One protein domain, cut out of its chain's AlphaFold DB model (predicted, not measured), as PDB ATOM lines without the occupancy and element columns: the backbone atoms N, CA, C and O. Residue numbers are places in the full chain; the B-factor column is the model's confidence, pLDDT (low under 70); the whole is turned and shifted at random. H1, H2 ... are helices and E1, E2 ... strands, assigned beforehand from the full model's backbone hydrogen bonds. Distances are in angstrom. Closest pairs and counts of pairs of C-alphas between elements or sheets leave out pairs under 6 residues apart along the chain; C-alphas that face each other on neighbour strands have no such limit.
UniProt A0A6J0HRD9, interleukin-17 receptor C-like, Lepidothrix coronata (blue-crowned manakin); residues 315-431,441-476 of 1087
ATOM      1  N   HIS A 315     -40.602  33.612 -43.274       82.50
ATOM      2  CA  HIS A 315     -39.567  32.759 -42.696       82.50
ATOM      3  C   HIS A 315     -39.874  31.281 -42.950       82.50
ATOM      4  O   HIS A 315     -40.986  30.801 -42.721       82.50
ATOM      5  N   LEU A 316     -38.864  30.558 -43.439       83.88
ATOM      6  CA  LEU A 316     -38.919  29.117 -43.658       83.88
ATOM      7  C   LEU A 316     -38.321  28.404 -42.445       83.88
ATOM      8  O   LEU A 316     -37.122  28.518 -42.195       83.88
ATOM      9  N   VAL A 317     -39.129  27.644 -41.710       81.94
ATOM     10  CA  VAL A 317     -38.652  26.841 -40.581       81.94
ATOM     11  C   VAL A 317     -38.646  25.373 -40.983       81.94
ATOM     12  O   VAL A 317     -39.668  24.790 -41.337       81.94
ATOM     13  N   LEU A 318     -37.472  24.749 -40.913       81.19
ATOM     14  CA  LEU A 318     -37.352  23.301 -41.052       81.19
ATOM     15  C   LEU A 318     -37.618  22.635 -39.704       81.19
ATOM     16  O   LEU A 318     -37.092  23.055 -38.675       81.19
ATOM     17  N   HIS A 319     -38.381  21.557 -39.703       79.00
ATOM     18  CA  HIS A 319     -38.660  20.706 -38.553       79.00
ATOM     19  C   HIS A 319     -38.186  19.279 -38.867       79.00
ATOM     20  O   HIS A 319     -37.981  18.905 -40.020       79.00
ATOM     21  N   THR A 320     -37.868  18.512 -37.831       73.62
ATOM     22  CA  THR A 320     -37.203  17.211 -37.967       73.62
ATOM     23  C   THR A 320     -37.781  16.279 -36.920       73.62
ATOM     24  O   THR A 320     -37.336  16.300 -35.772       73.62
ATOM     25  N   GLU A 321     -38.798  15.516 -37.309       69.56
ATOM     26  CA  GLU A 321     -39.494  14.571 -36.438       69.56
ATOM     27  C   GLU A 321     -39.048  13.150 -36.802       69.56
ATOM     28  O   GLU A 321     -39.221  12.673 -37.927       69.56
ATOM     29  N   GLY A 322     -38.363  12.492 -35.861       69.94
ATOM     30  CA  GLY A 322     -37.670  11.232 -36.122       69.94
ATOM     31  C   GLY A 322     -36.650  11.363 -37.260       69.94
ATOM     32  O   GLY A 322     -35.677  12.106 -37.158       69.94
ATOM     33  N   GLN A 323     -36.872  10.622 -38.348       67.88
ATOM     34  CA  GLN A 323     -36.023  10.640 -39.548       67.88
ATOM     35  C   GLN A 323     -36.677  11.345 -40.754       67.88
ATOM     36  O   GLN A 323     -36.205  11.165 -41.879       67.88
ATOM     37  N   VAL A 324     -37.760  12.103 -40.541       71.12
ATOM     38  CA  VAL A 324     -38.474  12.851 -41.587       71.12
ATOM     39  C   VAL A 324     -38.137  14.336 -41.487       71.12
ATOM     40  O   VAL A 324     -38.201  14.936 -40.412       71.12
ATOM     41  N   LEU A 325     -37.796  14.943 -42.626       79.69
ATOM     42  CA  LEU A 325     -37.716  16.393 -42.762       79.69
ATOM     43  C   LEU A 325     -39.114  16.958 -43.041       79.69
ATOM     44  O   LEU A 325     -39.730  16.632 -44.057       79.69
ATOM     45  N   THR A 326     -39.589  17.840 -42.170       80.56
ATOM     46  CA  THR A 326     -40.820  18.616 -42.361       80.56
ATOM     47  C   THR A 326     -40.484  20.109 -42.450       80.56
ATOM     48  O   THR A 326     -39.383  20.541 -42.102       80.56
ATOM     49  N   CYS A 327     -41.373  20.916 -43.020       80.56
ATOM     50  CA  CYS A 327     -41.058  22.288 -43.411       80.56
ATOM     51  C   CYS A 327     -42.288  23.188 -43.294       80.56
ATOM     52  O   CYS A 327     -43.309  22.911 -43.916       80.56
ATOM     53  N   SER A 328     -42.207  24.265 -42.516       80.44
ATOM     54  CA  SER A 328     -43.281  25.244 -42.348       80.44
ATOM     55  C   SER A 328     -42.847  26.600 -42.917       80.44
ATOM     56  O   SER A 328     -41.878  27.217 -42.469       80.44
ATOM     57  N   LEU A 329     -43.566  27.076 -43.937       82.06
ATOM     58  CA  LEU A 329     -43.425  28.443 -44.441       82.06
ATOM     59  C   LEU A 329     -44.403  29.346 -43.684       82.06
ATOM     60  O   LEU A 329     -45.619  29.202 -43.809       82.06
ATOM     61  N   SER A 330     -43.863  30.276 -42.905       80.69
ATOM     62  CA  SER A 330     -44.619  31.241 -42.113       80.69
ATOM     63  C   SER A 330     -44.500  32.631 -42.739       80.69
ATOM     64  O   SER A 330     -43.404  33.096 -43.043       80.69
ATOM     65  N   ALA A 331     -45.638  33.281 -42.979       80.19
ATOM     66  CA  ALA A 331     -45.732  34.592 -43.628       80.19
ATOM     67  C   ALA A 331     -47.077  35.268 -43.293       80.19
ATOM     68  O   ALA A 331     -48.090  34.567 -43.285       80.19
ATOM     69  N   PRO A 332     -47.147  36.591 -43.046       78.44
ATOM     70  CA  PRO A 332     -48.393  37.245 -42.615       78.44
ATOM     71  C   PRO A 332     -49.579  37.122 -43.590       78.44
ATOM     72  O   PRO A 332     -50.732  37.150 -43.160       78.44
ATOM     73  N   CYS A 333     -49.303  36.948 -44.884       79.69
ATOM     74  CA  CYS A 333     -50.280  36.653 -45.931       79.69
ATOM     75  C   CYS A 333     -49.996  35.292 -46.581       79.69
ATOM     76  O   CYS A 333     -48.871  34.794 -46.546       79.69
ATOM     77  N   ASP A 334     -51.012  34.706 -47.215       76.94
ATOM     78  CA  ASP A 334     -50.893  33.394 -47.853       76.94
ATOM     79  C   ASP A 334     -50.023  33.489 -49.133       76.94
ATOM     80  O   ASP A 334     -50.322  34.262 -50.046       76.94
ATOM     81  N   LEU A 335     -48.926  32.720 -49.193       77.31
ATOM     82  CA  LEU A 335     -47.901  32.810 -50.244       77.31
ATOM     83  C   LEU A 335     -48.026  31.712 -51.324       77.31
ATOM     84  O   LEU A 335     -48.176  30.538 -50.978       77.31
ATOM     85  N   PRO A 336     -47.868  32.051 -52.623       74.81
ATOM     86  CA  PRO A 336     -47.664  31.080 -53.696       74.81
ATOM     87  C   PRO A 336     -46.170  30.733 -53.834       74.81
ATOM     88  O   PRO A 336     -45.359  31.558 -54.276       74.81
ATOM     89  N   ALA A 337     -45.796  29.504 -53.472       79.12
ATOM     90  CA  ALA A 337     -44.403  29.066 -53.385       79.12
ATOM     91  C   ALA A 337     -44.172  27.659 -53.970       79.12
ATOM     92  O   ALA A 337     -45.094  26.865 -54.161       79.12
ATOM     93  N   LYS A 338     -42.905  27.328 -54.227       81.44
ATOM     94  CA  LYS A 338     -42.421  25.951 -54.388       81.44
ATOM     95  C   LYS A 338     -41.251  25.722 -53.438       81.44
ATOM     96  O   LYS A 338     -40.422  26.615 -53.276       81.44
ATOM     97  N   LEU A 339     -41.163  24.536 -52.853       83.50
ATOM     98  CA  LEU A 339     -40.075  24.137 -51.964       83.50
ATOM     99  C   LEU A 339     -39.178  23.110 -52.667       83.50
ATOM    100  O   LEU A 339     -39.672  22.142 -53.255       83.50
ATOM    101  N   VAL A 340     -37.864  23.347 -52.627       84.88
ATOM    102  CA  VAL A 340     -36.840  22.550 -53.327       84.88
ATOM    103  C   VAL A 340     -35.648  22.321 -52.387       84.88
ATOM    104  O   VAL A 340     -35.014  23.301 -51.995       84.88
ATOM    105  N   PRO A 341     -35.314  21.082 -51.991       85.75
ATOM    106  CA  PRO A 341     -34.151  20.817 -51.158       85.75
ATOM    107  C   PRO A 341     -32.844  20.965 -51.951       85.75
ATOM    108  O   PRO A 341     -32.793  20.698 -53.153       85.75
ATOM    109  N   CYS A 342     -31.780  21.387 -51.275       86.81
ATOM    110  CA  CYS A 342     -30.453  21.582 -51.854       86.81
ATOM    111  C   CYS A 342     -29.340  21.203 -50.861       86.81
ATOM    112  O   CYS A 342     -29.578  21.094 -49.657       86.81
ATOM    113  N   TRP A 343     -28.124  20.998 -51.367       85.19
ATOM    114  CA  TRP A 343     -26.935  20.664 -50.582       85.19
ATOM    115  C   TRP A 343     -25.922  21.810 -50.575       85.19
ATOM    116  O   TRP A 343     -25.634  22.392 -51.619       85.19
ATOM    117  N   GLN A 344     -25.358  22.130 -49.410       86.62
ATOM    118  CA  GLN A 344     -24.380  23.205 -49.241       86.62
ATOM    119  C   GLN A 344     -23.292  22.780 -48.229       86.62
ATOM    120  O   GLN A 344     -23.540  22.819 -47.022       86.62
ATOM    121  N   PRO A 345     -22.071  22.410 -48.661       73.56
ATOM    122  CA  PRO A 345     -21.006  22.014 -47.734       73.56
ATOM    123  C   PRO A 345     -20.340  23.214 -47.037       73.56
ATOM    124  O   PRO A 345     -20.041  23.168 -45.849       73.56
ATOM    125  N   VAL A 346     -20.162  24.332 -47.751       74.25
ATOM    126  CA  VAL A 346     -19.503  25.547 -47.236       74.25
ATOM    127  C   VAL A 346     -20.543  26.660 -47.031       74.25
ATOM    128  O   VAL A 346     -21.342  26.879 -47.943       74.25
ATOM    129  N   PRO A 347     -20.548  27.407 -45.903       70.25
ATOM    130  CA  PRO A 347     -21.552  28.447 -45.635       70.25
ATOM    131  C   PRO A 347     -21.679  29.540 -46.707       70.25
ATOM    132  O   PRO A 347     -22.778  30.028 -46.950       70.25
ATOM    133  N   SER A 348     -20.576  29.885 -47.376       67.56
ATOM    134  CA  SER A 348     -20.508  30.869 -48.469       67.56
ATOM    135  C   SER A 348     -20.548  30.258 -49.882       67.56
ATOM    136  O   SER A 348     -20.414  30.988 -50.861       67.56
ATOM    137  N   GLY A 349     -20.709  28.935 -50.013       72.00
ATOM    138  CA  GLY A 349     -20.803  28.252 -51.310       72.00
ATOM    139  C   GLY A 349     -22.227  28.246 -51.892       72.00
ATOM    140  O   GLY A 349     -23.188  28.448 -51.151       72.00
ATOM    141  N   PRO A 350     -22.412  27.983 -53.197       76.50
ATOM    142  CA  PRO A 350     -23.742  27.794 -53.781       76.50
ATOM    143  C   PRO A 350     -24.440  26.548 -53.201       76.50
ATOM    144  O   PRO A 350     -23.785  25.547 -52.914       76.50
ATOM    145  N   CYS A 351     -25.769  26.599 -53.043       83.19
ATOM    146  CA  CYS A 351     -26.571  25.453 -52.595       83.19
ATOM    147  C   CYS A 351     -27.148  24.698 -53.801       83.19
ATOM    148  O   CYS A 351     -28.016  25.220 -54.502       83.19
ATOM    149  N   GLN A 352     -26.669  23.478 -54.028       81.50
ATOM    150  CA  GLN A 352     -26.923  22.672 -55.225       81.50
ATOM    151  C   GLN A 352     -28.282  21.963 -55.121       81.50
ATOM    152  O   GLN A 352     -28.467  21.187 -54.180       81.50
ATOM    153  N   PRO A 353     -29.260  22.214 -56.011       78.00
ATOM    154  CA  PRO A 353     -30.598  21.635 -55.896       78.00
ATOM    155  C   PRO A 353     -30.569  20.112 -56.089       78.00
ATOM    156  O   PRO A 353     -29.979  19.609 -57.043       78.00
ATOM    157  N   LEU A 354     -31.239  19.369 -55.203       77.06
ATOM    158  CA  LEU A 354     -31.311  17.913 -55.312       77.06
ATOM    159  C   LEU A 354     -32.265  17.518 -56.458       77.06
ATOM    160  O   LEU A 354     -33.413  17.979 -56.483       77.06
ATOM    161  N   PRO A 355     -31.835  16.673 -57.414       64.88
ATOM    162  CA  PRO A 355     -32.662  16.307 -58.559       64.88
ATOM    163  C   PRO A 355     -33.913  15.522 -58.130       64.88
ATOM    164  O   PRO A 355     -33.873  14.707 -57.214       64.88
ATOM    165  N   GLY A 356     -35.038  15.768 -58.809       62.84
ATOM    166  CA  GLY A 356     -36.304  15.039 -58.622       62.84
ATOM    167  C   GLY A 356     -37.216  15.526 -57.483       62.84
ATOM    168  O   GLY A 356     -38.413  15.250 -57.510       62.84
ATOM    169  N   LEU A 357     -36.710  16.297 -56.515       64.88
ATOM    170  CA  LEU A 357     -37.476  16.731 -55.337       64.88
ATOM    171  C   LEU A 357     -38.018  18.164 -55.495       64.88
ATOM    172  O   LEU A 357     -37.362  19.131 -55.123       64.88
ATOM    173  N   GLN A 358     -39.240  18.328 -56.012       65.25
ATOM    174  CA  GLN A 358     -39.940  19.625 -56.011       65.25
ATOM    175  C   GLN A 358     -41.378  19.471 -55.513       65.25
ATOM    176  O   GLN A 358     -42.130  18.660 -56.050       65.25
ATOM    177  N   GLN A 359     -41.782  20.277 -54.528       63.38
ATOM    178  CA  GLN A 359     -43.162  20.313 -54.027       63.38
ATOM    179  C   GLN A 359     -43.763  21.724 -54.202       63.38
ATOM    180  O   GLN A 359     -43.136  22.703 -53.790       63.38
ATOM    181  N   PRO A 360     -44.947  21.877 -54.829       58.72
ATOM    182  CA  PRO A 360     -45.678  23.143 -54.851       58.72
ATOM    183  C   PRO A 360     -46.439  23.352 -53.533       58.72
ATOM    184  O   PRO A 360     -46.996  22.404 -52.986       58.72
ATOM    185  N   THR A 361     -46.511  24.593 -53.049       59.06
ATOM    186  CA  THR A 361     -47.166  24.927 -51.775       59.06
ATOM    187  C   THR A 361     -48.027  26.182 -51.926       59.06
ATOM    188  O   THR A 361     -47.590  27.191 -52.482       59.06
ATOM    189  N   ILE A 362     -49.262  26.111 -51.428       51.03
ATOM    190  CA  ILE A 362     -50.214  27.227 -51.378       51.03
ATOM    191  C   ILE A 362     -50.804  27.248 -49.964       51.03
ATOM    192  O   ILE A 362     -51.547  26.339 -49.600       51.03
ATOM    193  N   GLY A 363     -50.475  28.277 -49.180       54.25
ATOM    194  CA  GLY A 363     -50.944  28.441 -47.796       54.25
ATOM    195  C   GLY A 363     -49.926  28.038 -46.719       54.25
ATOM    196  O   GLY A 363     -48.820  27.590 -47.016       54.25
ATOM    197  N   GLN A 364     -50.302  28.245 -45.452       56.12
ATOM    198  CA  GLN A 364     -49.489  27.894 -44.281       56.12
ATOM    199  C   GLN A 364     -49.840  26.493 -43.764       56.12
ATOM    200  O   GLN A 364     -50.978  26.244 -43.371       56.12
ATOM    201  N   GLY A 365     -48.843  25.616 -43.680       60.03
ATOM    202  CA  GLY A 365     -48.936  24.310 -43.030       60.03
ATOM    203  C   GLY A 365     -47.571  23.612 -42.988       60.03
ATOM    204  O   GLY A 365     -46.665  24.026 -43.718       60.03
ATOM    205  N   PRO A 366     -47.385  22.588 -42.136       64.44
ATOM    206  CA  PRO A 366     -46.206  21.732 -42.188       64.44
ATOM    207  C   PRO A 366     -46.269  20.834 -43.433       64.44
ATOM    208  O   PRO A 366     -47.212  20.071 -43.622       64.44
ATOM    209  N   GLN A 367     -45.254  20.941 -44.283       72.25
ATOM    210  CA  GLN A 367     -45.094  20.196 -45.528       72.25
ATOM    211  C   GLN A 367     -43.999  19.131 -45.357       72.25
ATOM    212  O   GLN A 367     -42.916  19.436 -44.853       72.25
ATOM    213  N   GLU A 368     -44.255  17.885 -45.767       74.19
ATOM    214  CA  GLU A 368     -43.369  16.749 -45.465       74.19
ATOM    215  C   GLU A 368     -42.515  16.283 -46.657       74.19
ATOM    216  O   GLU A 368     -43.003  16.056 -47.768       74.19
ATOM    217  N   PHE A 369     -41.228  16.035 -46.396       72.94
ATOM    218  CA  PHE A 369     -40.275  15.407 -47.313       72.94
ATOM    219  C   PHE A 369     -39.945  13.979 -46.842       72.94
ATOM    220  O   PHE A 369     -38.797  13.656 -46.539       72.94
ATOM    221  N   GLY A 370     -40.960  13.108 -46.794       60.16
ATOM    222  CA  GLY A 370     -40.940  11.756 -46.194       60.16
ATOM    223  C   GLY A 370     -39.932  10.716 -46.724       60.16
ATOM    224  O   GLY A 370     -40.059   9.540 -46.399       60.16
ATOM    225  N   ARG A 371     -38.948  11.106 -47.546       69.19
ATOM    226  CA  ARG A 371     -37.859  10.249 -48.071       69.19
ATOM    227  C   ARG A 371     -36.468  10.888 -47.986       69.19
ATOM    228  O   ARG A 371     -35.505  10.318 -48.491       69.19
ATOM    229  N   LEU A 372     -36.360  12.079 -47.397       75.69
ATOM    230  CA  LEU A 372     -35.119  12.845 -47.336       75.69
ATOM    231  C   LEU A 372     -34.581  12.831 -45.904       75.69
ATOM    232  O   LEU A 372     -35.204  13.391 -45.001       75.69
ATOM    233  N   ARG A 373     -33.442  12.165 -45.682       80.62
ATOM    234  CA  ARG A 373     -32.840  12.082 -44.345       80.62
ATOM    235  C   ARG A 373     -32.233  13.439 -43.953       80.62
ATOM    236  O   ARG A 373     -31.553  14.053 -44.778       80.62
ATOM    237  N   PRO A 374     -32.438  13.920 -42.714       83.50
ATOM    238  CA  PRO A 374     -31.871  15.188 -42.273       83.50
ATOM    239  C   PRO A 374     -30.354  15.067 -42.041       83.50
ATOM    240  O   PRO A 374     -29.896  14.174 -41.334       83.50
ATOM    241  N   HIS A 375     -29.588  15.996 -42.616       84.75
ATOM    242  CA  HIS A 375     -28.122  16.073 -42.548       84.75
ATOM    243  C   HIS A 375     -27.696  17.553 -42.426       84.75
ATOM    244  O   HIS A 375     -28.369  18.396 -43.023       84.75
ATOM    245  N   PRO A 376     -26.613  17.929 -41.709       84.44
ATOM    246  CA  PRO A 376     -26.243  19.338 -41.498       84.44
ATOM    247  C   PRO A 376     -26.039  20.150 -42.791       84.44
ATOM    248  O   PRO A 376     -26.464  21.303 -42.859       84.44
ATOM    249  N   ASN A 377     -25.455  19.549 -43.833       86.44
ATOM    250  CA  ASN A 377     -25.252  20.187 -45.147       86.44
ATOM    251  C   ASN A 377     -26.518  20.263 -46.025       86.44
ATOM    252  O   ASN A 377     -26.439  20.719 -47.165       86.44
ATOM    253  N   LEU A 378     -27.674  19.810 -45.530       87.62
ATOM    254  CA  LEU A 378     -28.931  19.816 -46.271       87.62
ATOM    255  C   LEU A 378     -29.773  21.055 -45.930       87.62
ATOM    256  O   LEU A 378     -29.897  21.465 -44.772       87.62
ATOM    257  N   CYS A 379     -30.351  21.648 -46.969       87.88
ATOM    258  CA  CYS A 379     -31.094  22.899 -46.924       87.88
ATOM    259  C   CYS A 379     -32.367  22.812 -47.783       87.88
ATOM    260  O   CYS A 379     -32.522  21.889 -48.582       87.88
ATOM    261  N   VAL A 380     -33.268  23.790 -47.665       87.88
ATOM    262  CA  VAL A 380     -34.447  23.951 -48.532       87.88
ATOM    263  C   VAL A 380     -34.538  25.386 -49.038       87.88
ATOM    264  O   VAL A 380     -34.437  26.336 -48.265       87.88
ATOM    265  N   GLN A 381     -34.738  25.521 -50.347       87.62
ATOM    266  CA  GLN A 381     -34.947  26.766 -51.076       87.62
ATOM    267  C   GLN A 381     -36.445  27.018 -51.267       87.62
ATOM    268  O   GLN A 381     -37.185  26.121 -51.684       87.62
ATOM    269  N   VAL A 382     -36.878  28.259 -51.050       86.81
ATOM    270  CA  VAL A 382     -38.211  28.737 -51.432       86.81
ATOM    271  C   VAL A 382     -38.117  29.401 -52.798       86.81
ATOM    272  O   VAL A 382     -37.426  30.403 -52.951       86.81
ATOM    273  N   TRP A 383     -38.823  28.868 -53.789       81.38
ATOM    274  CA  TRP A 383     -38.891  29.409 -55.144       81.38
ATOM    275  C   TRP A 383     -40.230  30.112 -55.382       81.38
ATOM    276  O   TRP A 383     -41.290  29.523 -55.163       81.38
ATOM    277  N   SER A 384     -40.202  31.341 -55.904       82.25
ATOM    278  CA  SER A 384     -41.401  32.004 -56.433       82.25
ATOM    279  C   SER A 384     -41.066  33.018 -57.530       82.25
ATOM    280  O   SER A 384     -40.044  33.706 -57.482       82.25
ATOM    281  N   GLY A 385     -41.907  33.066 -58.568       73.88
ATOM    282  CA  GLY A 385     -41.657  33.850 -59.786       73.88
ATOM    283  C   GLY A 385     -40.450  33.379 -60.615       73.88
ATOM    284  O   GLY A 385     -39.917  34.155 -61.395       73.88
ATOM    285  N   GLY A 386     -39.987  32.136 -60.426       74.75
ATOM    286  CA  GLY A 386     -38.776  31.613 -61.078       74.75
ATOM    287  C   GLY A 386     -37.455  32.034 -60.416       74.75
ATOM    288  O   GLY A 386     -36.397  31.750 -60.963       74.75
ATOM    289  N   GLN A 387     -37.508  32.678 -59.246       80.00
ATOM    290  CA  GLN A 387     -36.343  33.064 -58.447       80.00
ATOM    291  C   GLN A 387     -36.375  32.374 -57.078       80.00
ATOM    292  O   GLN A 387     -37.454  32.132 -56.528       80.00
ATOM    293  N   VAL A 388     -35.197  32.111 -56.506       82.50
ATOM    294  CA  VAL A 388     -35.059  31.740 -55.091       82.50
ATOM    295  C   VAL A 388     -35.312  32.984 -54.233       82.50
ATOM    296  O   VAL A 388     -34.722  34.034 -54.472       82.50
ATOM    297  N   ARG A 389     -36.210  32.866 -53.253       83.31
ATOM    298  CA  ARG A 389     -36.628  33.930 -52.323       83.31
ATOM    299  C   ARG A 389     -36.035  33.770 -50.926       83.31
ATOM    300  O   ARG A 389     -35.838  34.763 -50.243       83.31
ATOM    301  N   SER A 390     -35.759  32.537 -50.505       83.62
ATOM    302  CA  SER A 390     -35.145  32.213 -49.212       83.62
ATOM    303  C   SER A 390     -34.474  30.836 -49.276       83.62
ATOM    304  O   SER A 390     -34.863  30.007 -50.103       83.62
ATOM    305  N   ILE A 391     -33.475  30.590 -48.424       86.25
ATOM    306  CA  ILE A 391     -32.823  29.286 -48.238       86.25
ATOM    307  C   ILE A 391     -32.598  29.076 -46.737       86.25
ATOM    308  O   ILE A 391     -31.941  29.900 -46.107       86.25
ATOM    309  N   GLN A 392     -33.082  27.964 -46.178       86.75
ATOM    310  CA  GLN A 392     -32.808  27.565 -44.791       86.75
ATOM    311  C   GLN A 392     -32.029  26.247 -44.760       86.75
ATOM    312  O   GLN A 392     -32.407  25.298 -45.442       86.75
ATOM    313  N   CYS A 393     -30.976  26.168 -43.944       86.19
ATOM    314  CA  CYS A 393     -30.148  24.969 -43.761       86.19
ATOM    315  C   CYS A 393     -30.329  24.339 -42.372       86.19
ATOM    316  O   CYS A 393     -30.807  24.991 -41.443       86.19
ATOM    317  N   LEU A 394     -29.920  23.074 -42.226       81.88
ATOM    318  CA  LEU A 394     -30.013  22.297 -40.981       81.88
ATOM    319  C   LEU A 394     -28.746  22.337 -40.097       81.88
ATOM    320  O   LEU A 394     -28.688  21.621 -39.097       81.88
ATOM    321  N   ARG A 395     -27.740  23.154 -40.445       71.75
ATOM    322  CA  ARG A 395     -26.395  23.156 -39.824       71.75
ATOM    323  C   ARG A 395     -26.377  23.288 -38.300       71.75
ATOM    324  O   ARG A 395     -25.540  22.660 -37.663       71.75
ATOM    325  N   ASP A 396     -27.295  24.055 -37.719       60.59
ATOM    326  CA  ASP A 396     -27.316  24.351 -36.276       60.59
ATOM    327  C   ASP A 396     -27.975  23.250 -35.422       60.59
ATOM    328  O   ASP A 396     -28.301  23.463 -34.251       60.59
ATOM    329  N   ARG A 397     -28.217  22.062 -35.996       63.00
ATOM    330  CA  ARG A 397     -28.833  20.919 -35.306       63.00
ATOM    331  C   ARG A 397     -27.842  19.791 -35.066       63.00
ATOM    332  O   ARG A 397     -26.984  19.506 -35.892       63.00
ATOM    333  N   ALA A 398     -28.034  19.096 -33.945       60.59
ATOM    334  CA  ALA A 398     -27.308  17.881 -33.580       60.59
ATOM    335  C   ALA A 398     -27.767  16.681 -34.435       60.59
ATOM    336  O   ALA A 398     -28.398  15.748 -33.945       60.59
ATOM    337  N   LEU A 399     -27.492  16.754 -35.735       72.19
ATOM    338  CA  LEU A 399     -27.776  15.723 -36.725       72.19
ATOM    339  C   LEU A 399     -26.552  14.819 -36.940       72.19
ATOM    340  O   LEU A 399     -25.422  15.262 -36.727       72.19
ATOM    341  N   PRO A 400     -26.749  13.565 -37.381       65.06
ATOM    342  CA  PRO A 400     -25.650  12.722 -37.829       65.06
ATOM    343  C   PRO A 400     -25.001  13.305 -39.094       65.06
ATOM    344  O   PRO A 400     -25.695  13.715 -40.026       65.06
ATOM    345  N   GLY A 401     -23.669  13.323 -39.104       67.25
ATOM    346  CA  GLY A 401     -22.838  13.898 -40.164       67.25
ATOM    347  C   GLY A 401     -21.993  15.086 -39.693       67.25
ATOM    348  O   GLY A 401     -22.103  15.547 -38.554       67.25
ATOM    349  N   ARG A 402     -21.121  15.582 -40.569       71.94
ATOM    350  CA  ARG A 402     -20.263  16.761 -40.366       71.94
ATOM    351  C   ARG A 402     -20.369  17.720 -41.559       71.94
ATOM    352  O   ARG A 402     -20.725  17.291 -42.656       71.94
ATOM    353  N   PRO A 403     -20.032  19.014 -41.401       73.19
ATOM    354  CA  PRO A 403     -19.957  19.925 -42.543       73.19
ATOM    355  C   PRO A 403     -18.874  19.519 -43.558       73.19
ATOM    356  O   PRO A 403     -19.040  19.753 -44.752       73.19
ATOM    357  N   ASP A 404     -17.807  18.861 -43.096       73.50
ATOM    358  CA  ASP A 404     -16.717  18.288 -43.894       73.50
ATOM    359  C   ASP A 404     -17.030  16.916 -44.540       73.50
ATOM    360  O   ASP A 404     -16.129  16.281 -45.093       73.50
ATOM    361  N   ASP A 405     -18.290  16.462 -44.521       81.81
ATOM    362  CA  ASP A 405     -18.711  15.232 -45.203       81.81
ATOM    363  C   ASP A 405     -18.961  15.467 -46.706       81.81
ATOM    364  O   ASP A 405     -19.699  16.373 -47.117       81.81
ATOM    365  N   LEU A 406     -18.357  14.614 -47.536       83.12
ATOM    366  CA  LEU A 406     -18.417  14.673 -48.994       83.12
ATOM    367  C   LEU A 406     -19.714  14.034 -49.510       83.12
ATOM    368  O   LEU A 406     -20.015  12.893 -49.159       83.12
ATOM    369  N   LEU A 407     -20.450  14.746 -50.374       85.25
ATOM    370  CA  LEU A 407     -21.617  14.197 -51.070       85.25
ATOM    371  C   LEU A 407     -21.161  13.361 -52.268       85.25
ATOM    372  O   LEU A 407     -20.621  13.901 -53.238       85.25
ATOM    373  N   LEU A 408     -21.419  12.058 -52.203       84.69
ATOM    374  CA  LEU A 408     -21.256  11.135 -53.317       84.69
ATOM    375  C   LEU A 408     -22.607  10.827 -53.963       84.69
ATOM    376  O   LEU A 408     -23.634  10.675 -53.296       84.69
ATOM    377  N   LEU A 409     -22.570  10.708 -55.282       82.94
ATOM    378  CA  LEU A 409     -23.691  10.389 -56.145       82.94
ATOM    379  C   LEU A 409     -23.414   9.051 -56.824       82.94
ATOM    380  O   LEU A 409     -22.381   8.862 -57.466       82.94
ATOM    381  N   GLU A 410     -24.357   8.128 -56.688       81.94
ATOM    382  CA  GLU A 410     -24.336   6.816 -57.325       81.94
ATOM    383  C   GLU A 410     -25.398   6.761 -58.427       81.94
ATOM    384  O   GLU A 410     -26.526   7.230 -58.244       81.94
ATOM    385  N   ARG A 411     -25.055   6.189 -59.587       70.94
ATOM    386  CA  ARG A 411     -25.965   6.090 -60.736       70.94
ATOM    387  C   ARG A 411     -26.287   4.630 -61.045       70.94
ATOM    388  O   ARG A 411     -25.387   3.857 -61.383       70.94
ATOM    389  N   GLY A 412     -27.570   4.271 -60.945       61.22
ATOM    390  CA  GLY A 412     -28.057   2.909 -61.169       61.22
ATOM    391  C   GLY A 412     -27.583   2.325 -62.505       61.22
ATOM    392  O   GLY A 412     -27.772   2.931 -63.559       61.22
ATOM    393  N   GLY A 413     -26.942   1.154 -62.444       57.31
ATOM    394  CA  GLY A 413     -26.431   0.415 -63.604       57.31
ATOM    395  C   GLY A 413     -24.983  -0.060 -63.451       57.31
ATOM    396  O   GLY A 413     -24.723  -1.239 -63.654       57.31
ATOM    397  N   ASN A 414     -24.062   0.829 -63.049       58.06
ATOM    398  CA  ASN A 414     -22.609   0.559 -63.066       58.06
ATOM    399  C   ASN A 414     -21.880   0.783 -61.721       58.06
ATOM    400  O   ASN A 414     -20.657   0.664 -61.691       58.06
ATOM    401  N   ALA A 415     -22.582   1.139 -60.636       61.66
ATOM    402  CA  ALA A 415     -22.001   1.429 -59.309       61.66
ATOM    403  C   ALA A 415     -20.866   2.487 -59.302       61.66
ATOM    404  O   ALA A 415     -20.034   2.536 -58.398       61.66
ATOM    405  N   SER A 416     -20.818   3.359 -60.314       70.56
ATOM    406  CA  SER A 416     -19.822   4.424 -60.416       70.56
ATOM    407  C   SER A 416     -20.177   5.581 -59.478       70.56
ATOM    408  O   SER A 416     -21.068   6.375 -59.796       70.56
ATOM    409  N   LEU A 417     -19.476   5.676 -58.348       76.56
ATOM    410  CA  LEU A 417     -19.546   6.815 -57.432       76.56
ATOM    411  C   LEU A 417     -18.788   8.025 -58.004       76.56
ATOM    412  O   LEU A 417     -17.655   7.901 -58.471       76.56
ATOM    413  N   CYS A 418     -19.398   9.206 -57.928       78.69
ATOM    414  CA  CYS A 418     -18.756  10.485 -58.232       78.69
ATOM    415  C   CYS A 418     -19.079  11.528 -57.151       78.69
ATOM    416  O   CYS A 418     -20.137  11.473 -56.524       78.69
ATOM    417  N   ALA A 419     -18.155  12.454 -56.902       79.06
ATOM    418  CA  ALA A 419     -18.340  13.550 -55.954       79.06
ATOM    419  C   ALA A 419     -19.129  14.694 -56.609       79.06
ATOM    420  O   ALA A 419     -18.945  14.978 -57.791       79.06
ATOM    421  N   VAL A 420     -20.018  15.354 -55.866       75.75
ATOM    422  CA  VAL A 420     -20.852  16.438 -56.414       75.75
ATOM    423  C   VAL A 420     -20.173  17.796 -56.206       75.75
ATOM    424  O   VAL A 420     -20.071  18.284 -55.083       75.75
ATOM    425  N   GLU A 421     -19.746  18.443 -57.294       67.56
ATOM    426  CA  GLU A 421     -19.052  19.738 -57.282       67.56
ATOM    427  C   GLU A 421     -19.588  20.664 -58.379       67.56
ATOM    428  O   GLU A 421     -19.595  20.311 -59.553       67.56
ATOM    429  N   GLN A 422     -20.016  21.874 -57.996       60.62
ATOM    430  CA  GLN A 422     -20.463  22.951 -58.900       60.62
ATOM    431  C   GLN A 422     -21.419  22.488 -60.027       60.62
ATOM    432  O   GLN A 422     -21.216  22.797 -61.198       60.62
ATOM    433  N   ASP A 423     -22.454  21.723 -59.655       61.69
ATOM    434  CA  ASP A 423     -23.494  21.151 -60.529       61.69
ATOM    435  C   ASP A 423     -22.985  20.122 -61.566       61.69
ATOM    436  O   ASP A 423     -23.741  19.636 -62.409       61.69
ATOM    437  N   ALA A 424     -21.721  19.709 -61.444       64.50
ATOM    438  CA  ALA A 424     -21.130  18.551 -62.102       64.50
ATOM    439  C   ALA A 424     -20.891  17.404 -61.099       64.50
ATOM    440  O   ALA A 424     -20.948  17.580 -59.881       64.50
ATOM    441  N   CYS A 425     -20.610  16.208 -61.624       72.69
ATOM    442  CA  CYS A 425     -20.214  15.055 -60.819       72.69
ATOM    443  C   CYS A 425     -18.801  14.615 -61.216       72.69
ATOM    444  O   CYS A 425     -18.599  14.109 -62.323       72.69
ATOM    445  N   THR A 426     -17.818  14.851 -60.347       75.25
ATOM    446  CA  THR A 426     -16.401  14.565 -60.593       75.25
ATOM    447  C   THR A 426     -16.086  13.101 -60.242       75.25
ATOM    448  O   THR A 426     -16.369  12.659 -59.127       75.25
ATOM    449  N   PRO A 427     -15.533  12.289 -61.169       71.44
ATOM    450  CA  PRO A 427     -15.118  10.922 -60.854       71.44
ATOM    451  C   PRO A 427     -14.055  10.909 -59.750       71.44
ATOM    452  O   PRO A 427     -13.122  11.713 -59.793       71.44
ATOM    453  N   LEU A 428     -14.163   9.983 -58.793       67.62
ATOM    454  CA  LEU A 428     -13.268   9.916 -57.629       67.62
ATOM    455  C   LEU A 428     -11.783   9.776 -58.020       67.62
ATOM    456  O   LEU A 428     -10.937  10.442 -57.423       67.62
ATOM    457  N   ALA A 429     -11.476   9.051 -59.100       61.06
ATOM    458  CA  ALA A 429     -10.152   8.972 -59.729       61.06
ATOM    459  C   ALA A 429      -9.509  10.333 -60.084       61.06
ATOM    460  O   ALA A 429      -8.299  10.414 -60.288       61.06
ATOM    461  N   SER A 430     -10.306  11.402 -60.200       56.62
ATOM    462  CA  SER A 430      -9.865  12.778 -60.486       56.62
ATOM    463  C   SER A 430      -9.993  13.731 -59.288       56.62
ATOM    464  O   SER A 430      -9.643  14.905 -59.405       56.62
ATOM    465  N   PHE A 431     -10.475  13.262 -58.132       55.94
ATOM    466  CA  PHE A 431     -10.779  14.098 -56.967       55.94
ATOM    467  C   PHE A 431      -9.523  14.413 -56.132       55.94
ATOM    468  O   PHE A 431      -9.281  13.864 -55.053       55.94
ATOM    469  N   LEU A 441      -5.669   5.982 -53.785       62.47
ATOM    470  CA  LEU A 441      -5.936   5.340 -52.481       62.47
ATOM    471  C   LEU A 441      -7.286   5.774 -51.875       62.47
ATOM    472  O   LEU A 441      -8.108   4.935 -51.521       62.47
ATOM    473  N   LEU A 442      -7.553   7.085 -51.871       68.88
ATOM    474  CA  LEU A 442      -8.793   7.672 -51.342       68.88
ATOM    475  C   LEU A 442     -10.059   7.181 -52.073       68.88
ATOM    476  O   LEU A 442     -11.127   7.107 -51.473       68.88
ATOM    477  N   GLU A 443      -9.955   6.841 -53.361       69.88
ATOM    478  CA  GLU A 443     -11.079   6.308 -54.143       69.88
ATOM    479  C   GLU A 443     -11.459   4.893 -53.688       69.88
ATOM    480  O   GLU A 443     -12.644   4.608 -53.519       69.88
ATOM    481  N   GLN A 444     -10.469   4.032 -53.424       70.94
ATOM    482  CA  GLN A 444     -10.709   2.693 -52.879       70.94
ATOM    483  C   GLN A 444     -11.237   2.760 -51.442       70.94
ATOM    484  O   GLN A 444     -12.215   2.082 -51.128       70.94
ATOM    485  N   ASP A 445     -10.655   3.623 -50.602       74.00
ATOM    486  CA  ASP A 445     -11.109   3.831 -49.223       74.00
ATOM    487  C   ASP A 445     -12.583   4.284 -49.170       74.00
ATOM    488  O   ASP A 445     -13.365   3.744 -48.390       74.00
ATOM    489  N   LEU A 446     -12.993   5.235 -50.022       76.50
ATOM    490  CA  LEU A 446     -14.377   5.728 -50.075       76.50
ATOM    491  C   LEU A 446     -15.356   4.705 -50.675       76.50
ATOM    492  O   LEU A 446     -16.469   4.564 -50.169       76.50
ATOM    493  N   GLN A 447     -14.960   3.960 -51.714       77.75
ATOM    494  CA  GLN A 447     -15.776   2.859 -52.249       77.75
ATOM    495  C   GLN A 447     -16.001   1.767 -51.193       77.75
ATOM    496  O   GLN A 447     -17.117   1.262 -51.048       77.75
ATOM    497  N   GLN A 448     -14.962   1.429 -50.423       80.00
ATOM    498  CA  GLN A 448     -15.049   0.444 -49.350       80.00
ATOM    499  C   GLN A 448     -15.874   0.956 -48.159       80.00
ATOM    500  O   GLN A 448     -16.646   0.182 -47.596       80.00
ATOM    501  N   ASP A 449     -15.788   2.241 -47.810       81.19
ATOM    502  CA  ASP A 449     -16.616   2.853 -46.762       81.19
ATOM    503  C   ASP A 449     -18.110   2.900 -47.130       81.19
ATOM    504  O   ASP A 449     -18.947   2.638 -46.265       81.19
ATOM    505  N   VAL A 450     -18.467   3.158 -48.397       81.56
ATOM    506  CA  VAL A 450     -19.862   3.030 -48.870       81.56
ATOM    507  C   VAL A 450     -20.318   1.570 -48.789       81.56
ATOM    508  O   VAL A 450     -21.343   1.283 -48.173       81.56
ATOM    509  N   ALA A 451     -19.537   0.628 -49.329       79.19
ATOM    510  CA  ALA A 451     -19.880  -0.799 -49.323       79.19
ATOM    511  C   ALA A 451     -19.957  -1.412 -47.906       79.19
ATOM    512  O   ALA A 451     -20.703  -2.365 -47.685       79.19
ATOM    513  N   ALA A 452     -19.211  -0.862 -46.943       79.88
ATOM    514  CA  ALA A 452     -19.236  -1.254 -45.534       79.88
ATOM    515  C   ALA A 452     -20.279  -0.492 -44.689       79.88
ATOM    516  O   ALA A 452     -20.346  -0.710 -43.478       79.88
ATOM    517  N   GLY A 453     -21.072   0.409 -45.284       78.94
ATOM    518  CA  GLY A 453     -22.097   1.184 -44.576       78.94
ATOM    519  C   GLY A 453     -21.554   2.251 -43.613       78.94
ATOM    520  O   GLY A 453     -22.256   2.641 -42.683       78.94
ATOM    521  N   GLN A 454     -20.316   2.722 -43.808       80.06
ATOM    522  CA  GLN A 454     -19.731   3.829 -43.032       80.06
ATOM    523  C   GLN A 454     -20.194   5.209 -43.538       80.06
ATOM    524  O   GLN A 454     -20.123   6.187 -42.792       80.06
ATOM    525  N   CYS A 455     -20.702   5.292 -44.773       83.56
ATOM    526  CA  CYS A 455     -21.325   6.497 -45.327       83.56
ATOM    527  C   CYS A 455     -22.850   6.520 -45.108       83.56
ATOM    528  O   CYS A 455     -23.527   5.496 -45.198       83.56
ATOM    529  N   TRP A 456     -23.409   7.706 -44.860       83.00
ATOM    530  CA  TRP A 456     -24.836   7.901 -44.576       83.00
ATOM    531  C   TRP A 456     -25.661   8.078 -45.853       83.00
ATOM    532  O   TRP A 456     -25.402   8.985 -46.639       83.00
ATOM    533  N   GLN A 457     -26.697   7.257 -46.041       83.19
ATOM    534  CA  GLN A 457     -27.632   7.393 -47.163       83.19
ATOM    535  C   GLN A 457     -28.614   8.552 -46.914       83.19
ATOM    536  O   GLN A 457     -29.365   8.539 -45.937       83.19
ATOM    537  N   ILE A 458     -28.627   9.550 -47.800       82.00
ATOM    538  CA  ILE A 458     -29.436  10.777 -47.657       82.00
ATOM    539  C   ILE A 458     -30.783  10.654 -48.372       82.00
ATOM    540  O   ILE A 458     -31.812  11.099 -47.860       82.00
ATOM    541  N   TRP A 459     -30.771  10.061 -49.565       78.00
ATOM    542  CA  TRP A 459     -31.940   9.916 -50.426       78.00
ATOM    543  C   TRP A 459     -31.898   8.588 -51.177       78.00
ATOM    544  O   TRP A 459     -30.824   8.128 -51.576       78.00
ATOM    545  N   HIS A 460     -33.075   8.007 -51.399       71.44
ATOM    546  CA  HIS A 460     -33.271   6.888 -52.308       71.44
ATOM    547  C   HIS A 460     -34.510   7.134 -53.190       71.44
ATOM    548  O   HIS A 460     -35.517   7.670 -52.706       71.44
ATOM    549  N   PRO A 461     -34.472   6.730 -54.469       64.12
ATOM    550  CA  PRO A 461     -35.631   6.755 -55.342       64.12
ATOM    551  C   PRO A 461     -36.550   5.559 -55.051       64.12
ATOM    552  O   PRO A 461     -36.239   4.665 -54.260       64.12
ATOM    553  N   GLU A 462     -37.709   5.554 -55.703       55.44
ATOM    554  CA  GLU A 462     -38.696   4.462 -55.653       55.44
ATOM    555  C   GLU A 462     -38.646   3.576 -56.911       55.44
ATOM    556  O   GLU A 462     -39.232   2.498 -56.944       55.44
ATOM    557  N   ASN A 463     -37.908   4.013 -57.936       58.12
ATOM    558  CA  ASN A 463     -37.740   3.333 -59.213       58.12
ATOM    559  C   ASN A 463     -36.246   3.037 -59.434       58.12
ATOM    560  O   ASN A 463     -35.399   3.900 -59.207       58.12
ATOM    561  N   SER A 464     -35.902   1.828 -59.885       51.06
ATOM    562  CA  SER A 464     -34.521   1.302 -59.895       51.06
ATOM    563  C   SER A 464     -33.581   1.901 -60.958       51.06
ATOM    564  O   SER A 464     -32.473   1.410 -61.158       51.06
ATOM    565  N   THR A 465     -34.011   2.962 -61.642       49.88
ATOM    566  CA  THR A 465     -33.291   3.641 -62.733       49.88
ATOM    567  C   THR A 465     -32.699   4.996 -62.339       49.88
ATOM    568  O   THR A 465     -32.114   5.673 -63.184       49.88
ATOM    569  N   GLU A 466     -32.884   5.431 -61.092       62.94
ATOM    570  CA  GLU A 466     -32.504   6.770 -60.627       62.94
ATOM    571  C   GLU A 466     -31.289   6.765 -59.677       62.94
ATOM    572  O   GLU A 466     -30.622   5.752 -59.469       62.94
ATOM    573  N   VAL A 467     -30.933   7.956 -59.199       72.44
ATOM    574  CA  VAL A 467     -29.705   8.259 -58.452       72.44
ATOM    575  C   VAL A 467     -29.846   7.917 -56.966       72.44
ATOM    576  O   VAL A 467     -30.909   8.124 -56.396       72.44
ATOM    577  N   VAL A 468     -28.765   7.485 -56.311       80.94
ATOM    578  CA  VAL A 468     -28.672   7.390 -54.839       80.94
ATOM    579  C   VAL A 468     -27.647   8.408 -54.326       80.94
ATOM    580  O   VAL A 468     -26.659   8.689 -55.007       80.94
ATOM    581  N   LEU A 469     -27.896   8.996 -53.149       84.62
ATOM    582  CA  LEU A 469     -27.041  10.028 -52.545       84.62
ATOM    583  C   LEU A 469     -26.505   9.594 -51.176       84.62
ATOM    584  O   LEU A 469     -27.277   9.187 -50.302       84.62
ATOM    585  N   TRP A 470     -25.194   9.757 -50.984       85.44
ATOM    586  CA  TRP A 470     -24.432   9.311 -49.814       85.44
ATOM    587  C   TRP A 470     -23.560  10.445 -49.241       85.44
ATOM    588  O   TRP A 470     -22.976  11.205 -50.006       85.44
ATOM    589  N   ALA A 471     -23.410  10.535 -47.916       87.31
ATOM    590  CA  ALA A 471     -22.427  11.396 -47.243       87.31
ATOM    591  C   ALA A 471     -21.298  10.571 -46.611       87.31
ATOM    592  O   ALA A 471     -21.570   9.665 -45.821       87.31
ATOM    593  N   CYS A 472     -20.043  10.907 -46.923       85.19
ATOM    594  CA  CYS A 472     -18.854  10.196 -46.440       85.19
ATOM    595  C   CYS A 472     -17.887  11.122 -45.662       85.19
ATOM    596  O   CYS A 472     -17.543  12.195 -46.169       85.19
ATOM    597  N   PRO A 473     -17.401  10.731 -44.465       81.69
ATOM    598  CA  PRO A 473     -16.695  11.644 -43.563       81.69
ATOM    599  C   PRO A 473     -15.173  11.746 -43.782       81.69
ATOM    600  O   PRO A 473     -14.402  10.860 -43.407       81.69
ATOM    601  N   MET A 474     -14.701  12.898 -44.274       73.81
ATOM    602  CA  MET A 474     -13.297  13.088 -44.686       73.81
ATOM    603  C   MET A 474     -12.269  13.206 -43.543       73.81
ATOM    604  O   MET A 474     -11.078  12.967 -43.757       73.81
ATOM    605  N   HIS A 475     -12.682  13.539 -42.314       68.44
ATOM    606  CA  HIS A 475     -11.760  13.741 -41.179       68.44
ATOM    607  C   HIS A 475     -10.859  12.530 -40.840       68.44
ATOM    608  O   HIS A 475      -9.766  12.719 -40.295       68.44
ATOM    609  N   LYS A 476     -11.286  11.311 -41.205       68.00
ATOM    610  CA  LYS A 476     -10.550  10.035 -41.093       68.00
ATOM    611  C   LYS A 476      -9.193  10.058 -41.820       68.00
ATOM    612  O   LYS A 476      -8.254   9.404 -41.376       68.00
TER     613      LYS A 476
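Overview. This is residues 315 to 431 and 441 to 476 of the 1087 residues of the protein "interleukin-17 receptor C-like" of Lepidothrix coronata (blue-crowned manakin) (UniProt A0A6J0HRD9). Two lobes lie end to end along the longest axis: a strongly twisted sheet of five strands with the helix H1 across one face, and a small sandwich of two sheets, E4 E3 E6 E7 and E1 E2 E5, their strands crossed at 37 degrees. The long link from E7 to E8 joins the lobes. The printed part has 153 residues, mostly strand, with twelve named strands and one named helix in the order E1 to E10, H1, E11, E12; the three sheets are antiparallel, the largest in the order E10 E9 E8 E12 E11. The whole is compact, with a radius of gyration of the C-alphas of 16.1 A, but elongated, spanning 55 by 32 by 29 A.

Arrangement. The largest sheet runs E10, residues 424 to 427, E9, residues 417 to 421, E8, residues 405 to 411, E12, residues 467 to 473, and E11, residues 456 to 459. E8, E9 and E10 form a meander, each strand the antiparallel neighbour of the one before. Within hydrogen-bond range are N 426 and O 419, 2.8 A, N 418 and O 409, 3.0 A, N 408 and O 470, 2.8 A, and N 471 and O 456, 2.8 A. H1, residues 441 to 451, is on this sheet at a height of 9.0 A and runs across the strands, at 71 degrees to E8 on the local plane. Its closest C-alphas to E12 are those of Leu 446 and Cys 472, 7.3 A apart. In H1 every O i to N i+4 pair is within hydrogen-bond range. The next sheet runs E4, residues 359 to 362, E3, residues 336 to 343, E6, residues 378 to 384, and E7, residues 387 to 393, with N 339 and O 359, 2.9 A, N 340 and O 381, 3.0 A, and N 382 and O 390, 2.8 A, within hydrogen-bond range. The third runs E1, residues 315 to 321, E2, residues 324 to 330, and E5, residues 366 to 369, with N 317 and O 328, 2.9 A, and N 327 and O 367, 2.8 A, within that range. These two make a sandwich, two sheets face to face, 9.2 A centre to centre where they face each other. The closest C-alphas of E1 and E7 are those of Leu 316 and Gln 392, 6.4 A apart. E3 and E8 are only just apart, their closest C-alphas 8.4 A from each other.

Along the chain. E1 begins at C-alpha 315, (-39.567, 32.759, -42.696). E3 is the longest strand, 23.4 A from first to last C-alpha; E6 measures 20.2 A, E8 19.4 A and H1 15.6 A. E12, 20.1 A, ends at C-alpha 473, (-16.695, 11.644, -43.563).

Size, cuts and confidence. The two C-alphas farthest apart, those of Cys 333 and Leu 441, are 54.7 A apart. Residues 432 to 440 are not printed; C-alphas 431 and 441 are 11.0 A apart across the cut. The links E3 to E4 and E7 to E8 are long. The mean pLDDT of the printed part is 74.4, and 46 residues are under 70, among them 355 to 366 and 461 to 466.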